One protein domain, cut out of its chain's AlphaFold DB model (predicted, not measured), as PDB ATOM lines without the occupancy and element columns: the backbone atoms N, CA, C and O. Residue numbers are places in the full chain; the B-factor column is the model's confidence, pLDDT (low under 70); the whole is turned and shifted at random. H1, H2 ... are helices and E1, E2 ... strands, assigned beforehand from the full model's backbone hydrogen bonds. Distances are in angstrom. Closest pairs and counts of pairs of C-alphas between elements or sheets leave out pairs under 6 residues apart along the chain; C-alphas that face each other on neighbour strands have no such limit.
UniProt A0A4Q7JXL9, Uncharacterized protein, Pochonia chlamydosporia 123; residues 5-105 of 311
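Overview. This is residues 5 to 105 of the 311 residues of an uncharacterized protein of Pochonia chlamydosporia 123 (UniProt A0A4Q7JXL9). With little regular structure, a ribbon of two parallel strands, E1 and E2, has a series of touching helices, H1, H2, H4 and H3, to one side and H5 past the strands' last residues; loop residues 62 to 68 stick out. The 101 printed residues, 39 in named elements, run H1 H2 E1 H3 H4 E2 H5: mixed, only just compact, close to loose, radius of gyration of the C-alphas 15.3 A, spans 43 by 32 by 22 A.

Along the chain. E1 is residues 39 to 43, 13.3 A, and E2 84 to 88, 13.5 A. H2 is 23 to 32, 14.3 A; H1 5 to 10, from C-alpha 5 at (-23.827, 25.141, -33.791); H3 50 to 53; H4 74 to 77; H5 93 to 97, to C-alpha 97 at (-6.027, 3.729, -40.303).

Arrangement. E1 and E2 are parallel at 19 degrees, with N 41 and O 85 2.9 A apart, within hydrogen-bond range. E1, H3, H4, E2 form a strand-helix-strand unit, parallel neighbour strands with helices between, its crossover right-handed. The closest C-alphas of H2 and E1, Leu 31 and Trp 39, are 7.6 A apart. H2 touches H4, C-alphas of His 28 and Tyr 77 closest at 5.1 A. H4 touches H3, Leu 74 and Leu 52 C-alphas closest at 4.9 A. H1 touches H2, Ala 8 and Val 27 C-alphas closest at 6.2 A, a steep tilt of 44 degrees, the same way. H5 is apart from E1. Every O i to N i+4 pair is within range in H1, H2 and H5; H3 and H4 are too short for one.

Size, cuts and confidence. The C-alphas farthest apart, Thr 65 and Arg 91, are 44.3 A apart. The printed part has no cut; links H1 to H2 and H3 to H4 are long. Residues 56 to 71 have pLDDT under 70.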
ATOM      1  N   ARG A   5     -23.013  24.043 -34.338       86.69
ATOM      2  CA  ARG A   5     -23.827  25.141 -33.791       86.69
ATOM      3  C   ARG A   5     -24.771  24.665 -32.679       86.69
ATOM      4  O   ARG A   5     -24.979  25.409 -31.719       86.69
ATOM      5  N   ASP A   6     -25.263  23.427 -32.738       88.38
ATOM      6  CA  ASP A   6     -26.057  22.819 -31.659       88.38
ATOM      7  C   ASP A   6     -25.187  22.483 -30.446       88.38
ATOM      8  O   ASP A   6     -25.560  22.800 -29.315       88.38
ATOM      9  N   ILE A   7     -23.993  21.920 -30.677       88.00
ATOM     10  CA  ILE A   7     -22.981  21.665 -29.638       88.00
ATOM     11  C   ILE A   7     -22.636  22.980 -28.929       88.00
ATOM     12  O   ILE A   7     -22.815  23.091 -27.713       88.00
ATOM     13  N   ALA A   8     -22.251  24.011 -29.690       90.81
ATOM     14  CA  ALA A   8     -21.925  25.329 -29.153       90.81
ATOM     15  C   ALA A   8     -23.091  25.957 -28.367       90.81
ATOM     16  O   ALA A   8     -22.885  26.617 -27.345       90.81
ATOM     17  N   THR A   9     -24.329  25.737 -28.819       90.62
ATOM     18  CA  THR A   9     -25.548  26.196 -28.137       90.62
ATOM     19  C   THR A   9     -25.779  25.460 -26.823       90.62
ATOM     20  O   THR A   9     -26.051  26.111 -25.810       90.62
ATOM     21  N   ARG A  10     -25.605  24.134 -26.807       89.88
ATOM     22  CA  ARG A  10     -25.817  23.280 -25.632       89.88
ATOM     23  C   ARG A  10     -24.784  23.534 -24.533       89.88
ATOM     24  O   ARG A  10     -25.179  23.672 -23.377       89.88
ATOM     25  N   VAL A  11     -23.504  23.688 -24.884       88.94
ATOM     26  CA  VAL A  11     -22.425  24.021 -23.923       88.94
ATOM     27  C   VAL A  11     -22.243  25.535 -23.701       88.94
ATOM     28  O   VAL A  11     -21.359  25.972 -22.968       88.94
ATOM     29  N   LYS A  12     -23.139  26.350 -24.283       91.38
ATOM     30  CA  LYS A  12     -23.267  27.807 -24.091       91.38
ATOM     31  C   LYS A  12     -22.008  28.623 -24.436       91.38
ATOM     32  O   LYS A  12     -21.788  29.675 -23.834       91.38
ATOM     33  N   VAL A  13     -21.246  28.205 -25.447       91.94
ATOM     34  CA  VAL A  13     -20.013  28.874 -25.911       91.94
ATOM     35  C   VAL A  13     -20.244  30.377 -26.167       91.94
ATOM     36  O   VAL A  13     -21.263  30.733 -26.775       91.94
ATOM     37  N   PRO A  14     -19.352  31.288 -25.726       90.00
ATOM     38  CA  PRO A  14     -19.402  32.705 -26.097       90.00
ATOM     39  C   PRO A  14     -19.419  32.917 -27.621       90.00
ATOM     40  O   PRO A  14     -19.044  32.041 -28.389       90.00
ATOM     41  N   GLY A  15     -19.906  34.066 -28.097       86.81
ATOM     42  CA  GLY A  15     -19.899  34.412 -29.531       86.81
ATOM     43  C   GLY A  15     -20.860  33.627 -30.445       86.81
ATOM     44  O   GLY A  15     -21.286  34.177 -31.456       86.81
ATOM     45  N   ARG A  16     -21.288  32.407 -30.077       89.62
ATOM     46  CA  ARG A  16     -22.085  31.461 -30.900       89.62
ATOM     47  C   ARG A  16     -23.329  32.022 -31.606       89.62
ATOM     48  O   ARG A  16     -23.756  31.479 -32.621       89.62
ATOM     49  N   GLN A  17     -23.933  33.080 -31.056       87.94
ATOM     50  CA  GLN A  17     -25.135  33.708 -31.615       87.94
ATOM     51  C   GLN A  17     -24.833  34.568 -32.852       87.94
ATOM     52  O   GLN A  17     -25.733  34.843 -33.639       87.94
ATOM     53  N   ASN A  18     -23.575  34.963 -33.063       87.94
ATOM     54  CA  ASN A  18     -23.155  35.653 -34.275       87.94
ATOM     55  C   ASN A  18     -23.281  34.695 -35.485       87.94
ATOM     56  O   ASN A  18     -22.679  33.615 -35.470       87.94
ATOM     57  N   PRO A  19     -24.039  35.039 -36.543       83.62
ATOM     58  CA  PRO A  19     -24.124  34.213 -37.748       83.62
ATOM     59  C   PRO A  19     -22.814  34.191 -38.553       83.62
ATOM     60  O   PRO A  19     -22.610  33.258 -39.320       83.62
ATOM     61  N   LYS A  20     -21.920  35.174 -38.361       85.31
ATOM     62  CA  LYS A  20     -20.622  35.297 -39.049       85.31
ATOM     63  C   LYS A  20     -19.415  34.794 -38.242       85.31
ATOM     64  O   LYS A  20     -18.288  34.943 -38.700       85.31
ATOM     65  N   ALA A  21     -19.604  34.263 -37.032       84.75
ATOM     66  CA  ALA A  21     -18.483  33.738 -36.248       84.75
ATOM     67  C   ALA A  21     -18.080  32.333 -36.715       84.75
ATOM     68  O   ALA A  21     -18.948  31.499 -36.983       84.75
ATOM     69  N   ASN A  22     -16.771  32.059 -36.739       87.00
ATOM     70  CA  ASN A  22     -16.233  30.728 -37.003       87.00
ATOM     71  C   ASN A  22     -16.636  29.768 -35.870       87.00
ATOM     72  O   ASN A  22     -16.049  29.755 -34.788       87.00
ATOM     73  N   ILE A  23     -17.692  28.985 -36.103       89.75
ATOM     74  CA  ILE A  23     -18.284  28.128 -35.071       89.75
ATOM     75  C   ILE A  23     -17.361  26.972 -34.665       89.75
ATOM     76  O   ILE A  23     -17.451  26.494 -33.538       89.75
ATOM     77  N   PHE A  24     -16.464  26.550 -35.558       89.06
ATOM     78  CA  PHE A  24     -15.498  25.485 -35.297       89.06
ATOM     79  C   PHE A  24     -14.377  25.970 -34.371       89.06
ATOM     80  O   PHE A  24     -14.010  25.267 -33.441       89.06
ATOM     81  N   GLU A  25     -13.905  27.200 -34.569       89.88
ATOM     82  CA  GLU A  25     -12.904  27.874 -33.728       89.88
ATOM     83  C   GLU A  25     -13.454  28.202 -32.333       89.88
ATOM     84  O   GLU A  25     -12.833  27.870 -31.331       89.88
ATOM     85  N   LEU A  26     -14.694  28.701 -32.246       91.69
ATOM     86  CA  LEU A  26     -15.368  28.890 -30.956       91.69
ATOM     87  C   LEU A  26     -15.505  27.580 -30.153       91.69
ATOM     88  O   LEU A  26     -15.393  27.597 -28.928       91.69
ATOM     89  N   VAL A  27     -15.765  26.448 -30.819       91.69
ATOM     90  CA  VAL A  27     -15.844  25.129 -30.162       91.69
ATOM     91  C   VAL A  27     -14.451  24.585 -29.827       91.69
ATOM     92  O   VAL A  27     -14.275  24.070 -28.728       91.69
ATOM     93  N   HIS A  28     -13.466  24.751 -30.714       92.31
ATOM     94  CA  HIS A  28     -12.058  24.418 -30.477       92.31
ATOM     95  C   HIS A  28     -11.533  25.087 -29.201       92.31
ATOM     96  O   HIS A  28     -11.072  24.404 -28.290       92.31
ATOM     97  N   ASP A  29     -11.678  26.407 -29.090       92.62
ATOM     98  CA  ASP A  29     -11.145  27.178 -27.962       92.62
ATOM     99  C   ASP A  29     -11.866  26.838 -26.648       92.62
ATOM    100  O   ASP A  29     -11.252  26.806 -25.582       92.62
ATOM    101  N   TRP A  30     -13.163  26.516 -26.717       93.50
ATOM    102  CA  TRP A  30     -13.930  26.030 -25.567       93.50
ATOM    103  C   TRP A  30     -13.481  24.634 -25.113       93.50
ATOM    104  O   TRP A  30     -13.447  24.379 -23.915       93.50
ATOM    105  N   LEU A  31     -13.125  23.742 -26.044       93.25
ATOM    106  CA  LEU A  31     -12.584  22.409 -25.743       93.25
ATOM    107  C   LEU A  31     -11.116  22.459 -25.280       93.25
ATOM    108  O   LEU A  31     -10.664  21.544 -24.602       93.25
ATOM    109  N   GLN A  32     -10.355  23.490 -25.648       93.25
ATOM    110  CA  GLN A  32      -8.963  23.651 -25.215       93.25
ATOM    111  C   GLN A  32      -8.841  24.238 -23.793       93.25
ATOM    112  O   GLN A  32      -7.818  24.049 -23.135       93.25
ATOM    113  N   ASP A  33      -9.865  24.945 -23.310       93.00
ATOM    114  CA  ASP A  33      -9.897  25.563 -21.982       93.00
ATOM    115  C   ASP A  33     -10.091  24.526 -20.858       93.00
ATOM    116  O   ASP A  33     -11.203  24.068 -20.588       93.00
ATOM    117  N   GLU A  34      -9.007  24.228 -20.131       91.56
ATOM    118  CA  GLU A  34      -8.987  23.347 -18.949       91.56
ATOM    119  C   GLU A  34     -10.046  23.718 -17.893       91.56
ATOM    120  O   GLU A  34     -10.566  22.848 -17.190       91.56
ATOM    121  N   GLY A  35     -10.437  24.996 -17.811       91.31
ATOM    122  CA  GLY A  35     -11.506  25.495 -16.946       91.31
ATOM    123  C   GLY A  35     -12.918  25.046 -17.346       91.31
ATOM    124  O   GLY A  35     -13.887  25.433 -16.685       91.31
ATOM    125  N   LYS A  36     -13.075  24.255 -18.416       90.06
ATOM    126  CA  LYS A  36     -14.309  23.523 -18.755       90.06
ATOM    127  C   LYS A  36     -14.326  22.085 -18.232       90.06
ATOM    128  O   LYS A  36     -15.400  21.487 -18.182       90.06
ATOM    129  N   GLY A  37     -13.191  21.582 -17.748       90.44
ATOM    130  CA  GLY A  37     -13.048  20.232 -17.212       90.44
ATOM    131  C   GLY A  37     -13.006  19.139 -18.292       90.44
ATOM    132  O   GLY A  37     -12.994  19.444 -19.486       90.44
ATOM    133  N   PRO A  38     -12.953  17.857 -17.883       94.12
ATOM    134  CA  PRO A  38     -12.780  16.749 -18.815       94.12
ATOM    135  C   PRO A  38     -13.950  16.575 -19.787       94.12
ATOM    136  O   PRO A  38     -15.115  16.657 -19.387       94.12
ATOM    137  N   TRP A  39     -13.648  16.265 -21.049       93.38
ATOM    138  CA  TRP A  39     -14.645  16.060 -22.100       93.38
ATOM    139  C   TRP A  39     -14.338  14.850 -22.986       93.38
ATOM    140  O   TRP A  39     -13.194  14.430 -23.141       93.38
ATOM    141  N   VAL A  40     -15.389  14.315 -23.616       93.94
ATOM    142  CA  VAL A  40     -15.292  13.280 -24.655       93.94
ATOM    143  C   VAL A  40     -16.119  13.710 -25.866       93.94
ATOM    144  O   VAL A  40     -17.288  14.068 -25.723       93.94
ATOM    145  N   VAL A  41     -15.523  13.660 -27.057       91.81
ATOM    146  CA  VAL A  41     -16.211  13.838 -28.345       91.81
ATOM    147  C   VAL A  41     -16.364  12.471 -29.003       91.81
ATOM    148  O   VAL A  41     -15.386  11.742 -29.142       91.81
ATOM    149  N   VAL A  42     -17.580  12.126 -29.430       92.88
ATOM    150  CA  VAL A  42     -17.848  10.895 -30.188       92.88
ATOM    151  C   VAL A  42     -18.138  11.254 -31.644       92.88
ATOM    152  O   VAL A  42     -19.108  11.958 -31.930       92.88
ATOM    153  N   LEU A  43     -17.297  10.774 -32.559       91.38
ATOM    154  CA  LEU A  43     -17.487  10.881 -34.004       91.38
ATOM    155  C   LEU A  43     -18.088   9.565 -34.509       91.38
ATOM    156  O   LEU A  43     -17.380   8.575 -34.690       91.38
ATOM    157  N   ASP A  44     -19.409   9.550 -34.681       90.50
ATOM    158  CA  ASP A  44     -20.157   8.335 -35.009       90.50
ATOM    159  C   ASP A  44     -20.301   8.086 -36.524       90.50
ATOM    160  O   ASP A  44     -20.629   8.993 -37.294       90.50
ATOM    161  N   ASN A  45     -20.103   6.828 -36.933       88.06
ATOM    162  CA  ASN A  45     -20.204   6.316 -38.301       88.06
ATOM    163  C   ASN A  45     -19.281   7.059 -39.299       88.06
ATOM    164  O   ASN A  45     -19.710   7.491 -40.374       88.06
ATOM    165  N   VAL A  46     -17.995   7.187 -38.968       90.25
ATOM    166  CA  VAL A  46     -16.955   7.754 -39.848       90.25
ATOM    167  C   VAL A  46     -16.428   6.670 -40.800       90.25
ATOM    168  O   VAL A  46     -15.299   6.197 -40.690       90.25
ATOM    169  N   ASP A  47     -17.284   6.213 -41.717       87.94
ATOM    170  CA  ASP A  47     -16.934   5.188 -42.718       87.94
ATOM    171  C   ASP A  47     -16.061   5.739 -43.867       87.94
ATOM    172  O   ASP A  47     -15.313   4.982 -44.487       87.94
ATOM    173  N   ASP A  48     -16.139   7.051 -44.110       87.88
ATOM    174  CA  ASP A  48     -15.296   7.843 -45.013       87.88
ATOM    175  C   ASP A  48     -14.708   9.026 -44.210       87.88
ATOM    176  O   ASP A  48     -15.477   9.844 -43.694       87.88
ATOM    177  N   PRO A  49     -13.374   9.135 -44.056       86.00
ATOM    178  CA  PRO A  49     -12.729  10.215 -43.316       86.00
ATOM    179  C   PRO A  49     -12.481  11.466 -44.179       86.00
ATOM    180  O   PRO A  49     -12.005  12.478 -43.661       86.00
ATOM    181  N   GLY A  50     -12.776  11.432 -45.484       86.50
ATOM    182  CA  GLY A  50     -12.472  12.504 -46.429       86.50
ATOM    183  C   GLY A  50     -13.069  13.852 -46.022       86.50
ATOM    184  O   GLY A  50     -12.383  14.872 -46.088       86.50
ATOM    185  N   PHE A  51     -14.298  13.864 -45.490       84.19
ATOM    186  CA  PHE A  51     -14.954  15.096 -45.032       84.19
ATOM    187  C   PHE A  51     -14.241  15.767 -43.844       84.19
ATOM    188  O   PHE A  51     -14.293  16.989 -43.712       84.19
ATOM    189  N   LEU A  52     -13.531  15.003 -43.006       85.56
ATOM    190  CA  LEU A  52     -12.730  15.535 -41.896       85.56
ATOM    191  C   LEU A  52     -11.446  16.225 -42.391       85.56
ATOM    192  O   LEU A  52     -10.902  17.094 -41.706       85.56
ATOM    193  N   LYS A  53     -10.986  15.863 -43.595       80.69
ATOM    194  CA  LYS A  53      -9.799  16.406 -44.276       80.69
ATOM    195  C   LYS A  53     -10.134  17.590 -45.198       80.69
ATOM    196  O   LYS A  53      -9.214  18.235 -45.706       80.69
ATOM    197  N   LEU A  54     -11.419  17.901 -45.400       80.25
ATOM    198  CA  LEU A  54     -11.866  19.071 -46.161       80.25
ATOM    199  C   LEU A  54     -11.597  20.389 -45.406       80.25
ATOM    200  O   LEU A  54     -11.614  20.406 -44.170       80.25
ATOM    201  N   PRO A  55     -11.414  21.508 -46.136       71.88
ATOM    202  CA  PRO A  55     -11.487  22.857 -45.581       71.88
ATOM    203  C   PRO A  55     -12.776  23.090 -44.783       71.88
ATOM    204  O   PRO A  55     -13.863  22.727 -45.237       71.88
ATOM    205  N   GLY A  56     -12.677  23.758 -43.630       62.97
ATOM    206  CA  GLY A  56     -13.862  24.273 -42.937       62.97
ATOM    207  C   GLY A  56     -14.654  25.249 -43.832       62.97
ATOM    208  O   GLY A  56     -14.036  26.082 -44.502       62.97
ATOM    209  N   PRO A  57     -15.999  25.173 -43.881       58.97
ATOM    210  CA  PRO A  57     -16.797  25.960 -44.817       58.97
ATOM    211  C   PRO A  57     -16.725  27.466 -44.527       58.97
ATOM    212  O   PRO A  57     -17.169  27.931 -43.480       58.97
ATOM    213  N   ASN A  58     -16.225  28.211 -45.516       50.03
ATOM    214  CA  ASN A  58     -16.267  29.669 -45.653       50.03
ATOM    215  C   ASN A  58     -15.793  30.489 -44.437       50.03
ATOM    216  O   ASN A  58     -16.584  31.148 -43.763       50.03
ATOM    217  N   ILE A  59     -14.470  30.610 -44.291       50.28
ATOM    218  CA  ILE A  59     -13.913  31.939 -44.004       50.28
ATOM    219  C   ILE A  59     -13.833  32.675 -45.347       50.28
ATOM    220  O   ILE A  59     -13.105  32.250 -46.244       50.28
ATOM    221  N   GLU A  60     -14.571  33.778 -45.495       42.12
ATOM    222  CA  GLU A  60     -14.294  34.751 -46.555       42.12
ATOM    223  C   GLU A  60     -12.914  35.357 -46.276       42.12
ATOM    224  O   GLU A  60     -12.770  36.222 -45.410       42.12
ATOM    225  N   VAL A  61     -11.880  34.887 -46.981       41.72
ATOM    226  CA  VAL A  61     -10.538  35.476 -46.899       41.72
ATOM    227  C   VAL A  61     -10.576  36.843 -47.579       41.72
ATOM    228  O   VAL A  61     -10.294  36.986 -48.769       41.72
ATOM    229  N   VAL A  62     -10.944  37.862 -46.804       38.19
ATOM    230  CA  VAL A  62     -10.735  39.267 -47.150       38.19
ATOM    231  C   VAL A  62      -9.233  39.437 -47.375       38.19
ATOM    232  O   VAL A  62      -8.445  39.331 -46.440       38.19
ATOM    233  N   ALA A  63      -8.835  39.626 -48.632       37.22
ATOM    234  CA  ALA A  63      -7.455  39.454 -49.084       37.22
ATOM    235  C   ALA A  63      -6.524  40.632 -48.718       37.22
ATOM    236  O   ALA A  63      -5.887  41.238 -49.580       37.22
ATOM    237  N   THR A  64      -6.403  40.951 -47.428       37.00
ATOM    238  CA  THR A  64      -5.419  41.905 -46.893       37.00
ATOM    239  C   THR A  64      -4.059  41.241 -46.679       37.00
ATOM    240  O   THR A  64      -3.620  41.036 -45.551       37.00
ATOM    241  N   THR A  65      -3.402  40.910 -47.793       43.94
ATOM    242  CA  THR A  65      -1.931  40.846 -47.941       43.94
ATOM    243  C   THR A  65      -1.127  40.343 -46.730       43.94
ATOM    244  O   THR A  65      -0.370  41.099 -46.124       43.94
ATOM    245  N   THR A  66      -1.231  39.054 -46.405       40.19
ATOM    246  CA  THR A  66      -0.165  38.296 -45.717       40.19
ATOM    247  C   THR A  66      -0.216  36.818 -46.121       40.19
ATOM    248  O   THR A  66      -1.166  36.370 -46.760       40.19
ATOM    249  N   GLU A  67       0.869  36.095 -45.860       41.72
ATOM    250  CA  GLU A  67       1.241  34.862 -46.561       41.72
ATOM    251  C   GLU A  67       0.356  33.635 -46.256       41.72
ATOM    252  O   GLU A  67       0.079  33.310 -45.106       41.72
ATOM    253  N   SER A  68       0.017  32.884 -47.312       42.03
ATOM    254  CA  SER A  68      -0.162  31.418 -47.303       42.03
ATOM    255  C   SER A  68      -1.035  30.786 -46.195       42.03
ATOM    256  O   SER A  68      -0.724  29.698 -45.699       42.03
ATOM    257  N   ALA A  69      -2.172  31.395 -45.853       47.41
ATOM    258  CA  ALA A  69      -3.168  30.777 -44.976       47.41
ATOM    259  C   ALA A  69      -3.904  29.604 -45.669       47.41
ATOM    260  O   ALA A  69      -5.018  29.756 -46.170       47.41
ATOM    261  N   ASN A  70      -3.285  28.418 -45.692       52.91
ATOM    262  CA  ASN A  70      -3.967  27.174 -46.062       52.91
ATOM    263  C   ASN A  70      -5.163  26.947 -45.113       52.91
ATOM    264  O   ASN A  70      -4.985  27.036 -43.894       52.91
ATOM    265  N   PRO A  71      -6.374  26.651 -45.618       63.91
ATOM    266  CA  PRO A  71      -7.556  26.558 -44.769       63.91
ATOM    267  C   PRO A  71      -7.464  25.363 -43.809       63.91
ATOM    268  O   PRO A  71      -7.205  24.236 -44.235       63.91
ATOM    269  N   ARG A  72      -7.719  25.601 -42.511       75.38
ATOM    270  CA  ARG A  72      -7.773  24.546 -41.482       75.38
ATOM    271  C   ARG A  72      -8.742  23.438 -41.910       75.38
ATOM    272  O   ARG A  72      -9.910  23.704 -42.211       75.38
ATOM    273  N   GLN A  73      -8.258  22.197 -41.882       84.56
ATOM    274  CA  GLN A  73      -9.084  21.004 -42.073       84.56
ATOM    275  C   GLN A  73     -10.069  20.849 -40.913       84.56
ATOM    276  O   GLN A  73      -9.724  21.186 -39.775       84.56
ATOM    277  N   LEU A  74     -11.256  20.297 -41.166       84.56
ATOM    278  CA  LEU A  74     -12.295  20.138 -40.143       84.56
ATOM    279  C   LEU A  74     -11.800  19.380 -38.893       84.56
ATOM    280  O   LEU A  74     -12.078  19.813 -37.776       84.56
ATOM    281  N   ILE A  75     -11.001  18.319 -39.064       86.88
ATOM    282  CA  ILE A  75     -10.407  17.553 -37.952       86.88
ATOM    283  C   ILE A  75      -9.553  18.415 -37.014       86.88
ATOM    284  O   ILE A  75      -9.561  18.215 -35.804       86.88
ATOM    285  N   SER A  76      -8.864  19.425 -37.554       87.94
ATOM    286  CA  SER A  76      -7.937  20.263 -36.786       87.94
ATOM    287  C   SER A  76      -8.630  21.215 -35.808       87.94
ATOM    288  O   SER A  76      -7.944  21.834 -35.001       87.94
ATOM    289  N   TYR A  77      -9.961  21.342 -35.862       89.19
ATOM    290  CA  TYR A  77     -10.760  22.080 -34.876       89.19
ATOM    291  C   TYR A  77     -11.145  21.237 -33.647       89.19
ATOM    292  O   TYR A  77     -11.784  21.753 -32.734       89.19
ATOM    293  N   ILE A  78     -10.751  19.962 -33.589       90.38
ATOM    294  CA  ILE A  78     -10.849  19.142 -32.379       90.38
ATOM    295  C   ILE A  78      -9.467  19.170 -31.701       90.38
ATOM    296  O   ILE A  78      -8.519  18.603 -32.248       90.38
ATOM    297  N   PRO A  79      -9.294  19.868 -30.561       90.25
ATOM    298  CA  PRO A  79      -7.980  20.029 -29.950       90.25
ATOM    299  C   PRO A  79      -7.516  18.743 -29.256       90.25
ATOM    300  O   PRO A  79      -8.288  18.061 -28.582       90.25
ATOM    301  N   CYS A  80      -6.223  18.443 -29.375       85.50
ATOM    302  CA  CYS A  80      -5.570  17.374 -28.623       85.50
ATOM    303  C   CYS A  80      -5.051  17.940 -27.289       85.50
ATOM    304  O   CYS A  80      -3.992  18.564 -27.250       85.50
ATOM    305  N   CYS A  81      -5.802  17.747 -26.203       89.31
ATOM    306  CA  CYS A  81      -5.455  18.209 -24.854       89.31
ATOM    307  C   CYS A  81      -5.585  17.074 -23.820       89.31
ATOM    308  O   CYS A  81      -6.319  16.113 -24.030       89.31
ATOM    309  N   GLN A  82      -4.892  17.183 -22.680       90.62
ATOM    310  CA  GLN A  82      -4.835  16.109 -21.667       90.62
ATOM    311  C   GLN A  82      -6.170  15.851 -20.942       90.62
ATOM    312  O   GLN A  82      -6.348  14.799 -20.336       90.62
ATOM    313  N   HIS A  83      -7.102  16.804 -20.996       93.69
ATOM    314  CA  HIS A  83      -8.456  16.683 -20.451       93.69
ATOM    315  C   HIS A  83      -9.499  16.300 -21.521       93.69
ATOM    316  O   HIS A  83     -10.681  16.172 -21.206       93.69
ATOM    317  N   GLY A  84      -9.076  16.123 -22.776       94.56
ATOM    318  CA  GLY A  84      -9.929  15.744 -23.894       94.56
ATOM    319  C   GLY A  84      -9.754  14.288 -24.307       94.56
ATOM    320  O   GLY A  84      -8.737  13.651 -24.035       94.56
ATOM    321  N   SER A  85     -10.752  13.741 -24.993       94.12
ATOM    322  CA  SER A  85     -10.672  12.426 -25.635       94.12
ATOM    323  C   SER A  85     -11.634  12.346 -26.815       94.12
ATOM    324  O   SER A  85     -12.750  12.866 -26.756       94.12
ATOM    325  N   VAL A  86     -11.215  11.677 -27.888       93.31
ATOM    326  CA  VAL A  86     -12.023  11.493 -29.099       93.31
ATOM    327  C   VAL A  86     -12.238  10.004 -29.325       93.31
ATOM    328  O   VAL A  86     -11.278   9.257 -29.478       93.31
ATOM    329  N   LEU A  87     -13.498   9.577 -29.360       94.94
ATOM    330  CA  LEU A  87     -13.889   8.227 -29.755       94.94
ATOM    331  C   LEU A  87     -14.444   8.275 -31.178       94.94
ATOM    332  O   LEU A  87     -15.388   9.016 -31.444       94.94
ATOM    333  N   VAL A  88     -13.889   7.476 -32.084       93.62
ATOM    334  CA  VAL A  88     -14.381   7.351 -33.464       93.62
ATOM    335  C   VAL A  88     -15.013   5.974 -33.640       93.62
ATOM    336  O   VAL A  88     -14.374   4.968 -33.339       93.62
ATOM    337  N   THR A  89     -16.245   5.911 -34.149       94.00
ATOM    338  CA  THR A  89     -16.858   4.648 -34.590       94.00
ATOM    339  C   THR A  89     -16.812   4.574 -36.117       94.00
ATOM    340  O   THR A  89     -17.074   5.554 -36.818       94.00
ATOM    341  N   SER A  90     -16.437   3.416 -36.658       91.25
ATOM    342  CA  SER A  90     -16.358   3.185 -38.103       91.25
ATOM    343  C   SER A  90     -16.468   1.696 -38.406       91.25
ATOM    344  O   SER A  90     -15.949   0.866 -37.658       91.25
ATOM    345  N   ARG A  91     -17.099   1.351 -39.529       87.75
ATOM    346  CA  ARG A  91     -17.077  -0.005 -40.103       87.75
ATOM    347  C   ARG A  91     -15.884  -0.186 -41.050       87.75
ATOM    348  O   ARG A  91     -15.553  -1.301 -41.447       87.75
ATOM    349  N   SER A  92     -15.217   0.909 -41.416       87.69
ATOM    350  CA  SER A  92     -14.081   0.927 -42.331       87.69
ATOM    351  C   SER A  92     -12.758   0.943 -41.561       87.69
ATOM    352  O   SER A  92     -12.283   1.986 -41.117       87.69
ATOM    353  N   ARG A  93     -12.089  -0.217 -41.466       88.50
ATOM    354  CA  ARG A  93     -10.705  -0.291 -40.945       88.50
ATOM    355  C   ARG A  93      -9.732   0.588 -41.750       88.50
ATOM    356  O   ARG A  93      -8.744   1.049 -41.191       88.50
ATOM    357  N   GLY A  94     -10.026   0.847 -43.028       89.31
ATOM    358  CA  GLY A  94      -9.292   1.822 -43.841       89.31
ATOM    359  C   GLY A  94      -9.456   3.248 -43.314       89.31
ATOM    360  O   GLY A  94      -8.458   3.909 -43.055       89.31
ATOM    361  N   ALA A  95     -10.695   3.679 -43.046       89.06
ATOM    362  CA  ALA A  95     -10.973   4.995 -42.469       89.06
ATOM    363  C   ALA A  95     -10.333   5.177 -41.082       89.06
ATOM    364  O   ALA A  95      -9.810   6.246 -40.787       89.06
ATOM    365  N   ALA A  96     -10.320   4.128 -40.253       90.75
ATOM    366  CA  ALA A  96      -9.642   4.154 -38.957       90.75
ATOM    367  C   ALA A  96      -8.116   4.343 -39.099       90.75
ATOM    368  O   ALA A  96      -7.551   5.229 -38.463       90.75
ATOM    369  N   LEU A  97      -7.463   3.586 -39.991       91.25
ATOM    370  CA  LEU A  97      -6.027   3.729 -40.303       91.25
ATOM    371  C   LEU A  97      -5.671   5.061 -40.994       91.25
ATOM    372  O   LEU A  97      -4.504   5.433 -41.067       91.25
ATOM    373  N   GLU A  98      -6.668   5.785 -41.504       90.88
ATOM    374  CA  GLU A  98      -6.535   7.134 -42.059       90.88
ATOM    375  C   GLU A  98      -6.690   8.262 -41.020       90.88
ATOM    376  O   GLU A  98      -6.575   9.437 -41.401       90.88
ATOM    377  N   LEU A  99      -6.983   7.920 -39.757       88.56
ATOM    378  CA  LEU A  99      -7.301   8.846 -38.663       88.56
ATOM    379  C   LEU A  99      -6.454   8.638 -37.395       88.56
ATOM    380  O   LEU A  99      -6.141   9.626 -36.736       88.56
ATOM    381  N   VAL A 100      -6.105   7.394 -37.043       90.94
ATOM    382  CA  VAL A 100      -5.356   7.039 -35.818       90.94
ATOM    383  C   VAL A 100      -4.281   5.983 -36.094       90.94
ATOM    384  O   VAL A 100      -4.306   5.313 -37.131       90.94
ATOM    385  N   GLU A 101      -3.330   5.810 -35.171       91.50
ATOM    386  CA  GLU A 101      -2.340   4.735 -35.280       91.50
ATOM    387  C   GLU A 101      -2.993   3.360 -35.078       91.50
ATOM    388  O   GLU A 101      -4.030   3.222 -34.429       91.50
ATOM    389  N   HIS A 102      -2.379   2.295 -35.608       91.38
ATOM    390  CA  HIS A 102      -2.968   0.953 -35.505       91.38
ATOM    391  C   HIS A 102      -3.163   0.508 -34.038       91.38
ATOM    392  O   HIS A 102      -4.121  -0.212 -33.752       91.38
ATOM    393  N   ALA A 103      -2.306   0.952 -33.114       93.94
ATOM    394  CA  ALA A 103      -2.410   0.623 -31.692       93.94
ATOM    395  C   ALA A 103      -3.711   1.131 -31.035       93.94
ATOM    396  O   ALA A 103      -4.202   0.492 -30.106       93.94
ATOM    397  N   ASP A 104      -4.296   2.217 -31.550       93.31
ATOM    398  CA  ASP A 104      -5.517   2.834 -31.014       93.31
ATOM    399  C   ASP A 104      -6.809   2.199 -31.574       93.31
ATOM    400  O   ASP A 104      -7.916   2.498 -31.121       93.31
ATOM    401  N   ILE A 105      -6.697   1.313 -32.573       94.50
ATOM    402  CA  ILE A 105      -7.848   0.699 -33.249       94.50
ATOM    403  C   ILE A 105      -8.340  -0.522 -32.464       94.50
ATOM    404  O   ILE A 105      -7.862  -1.644 -32.648       94.50
TER     405      ILE A 105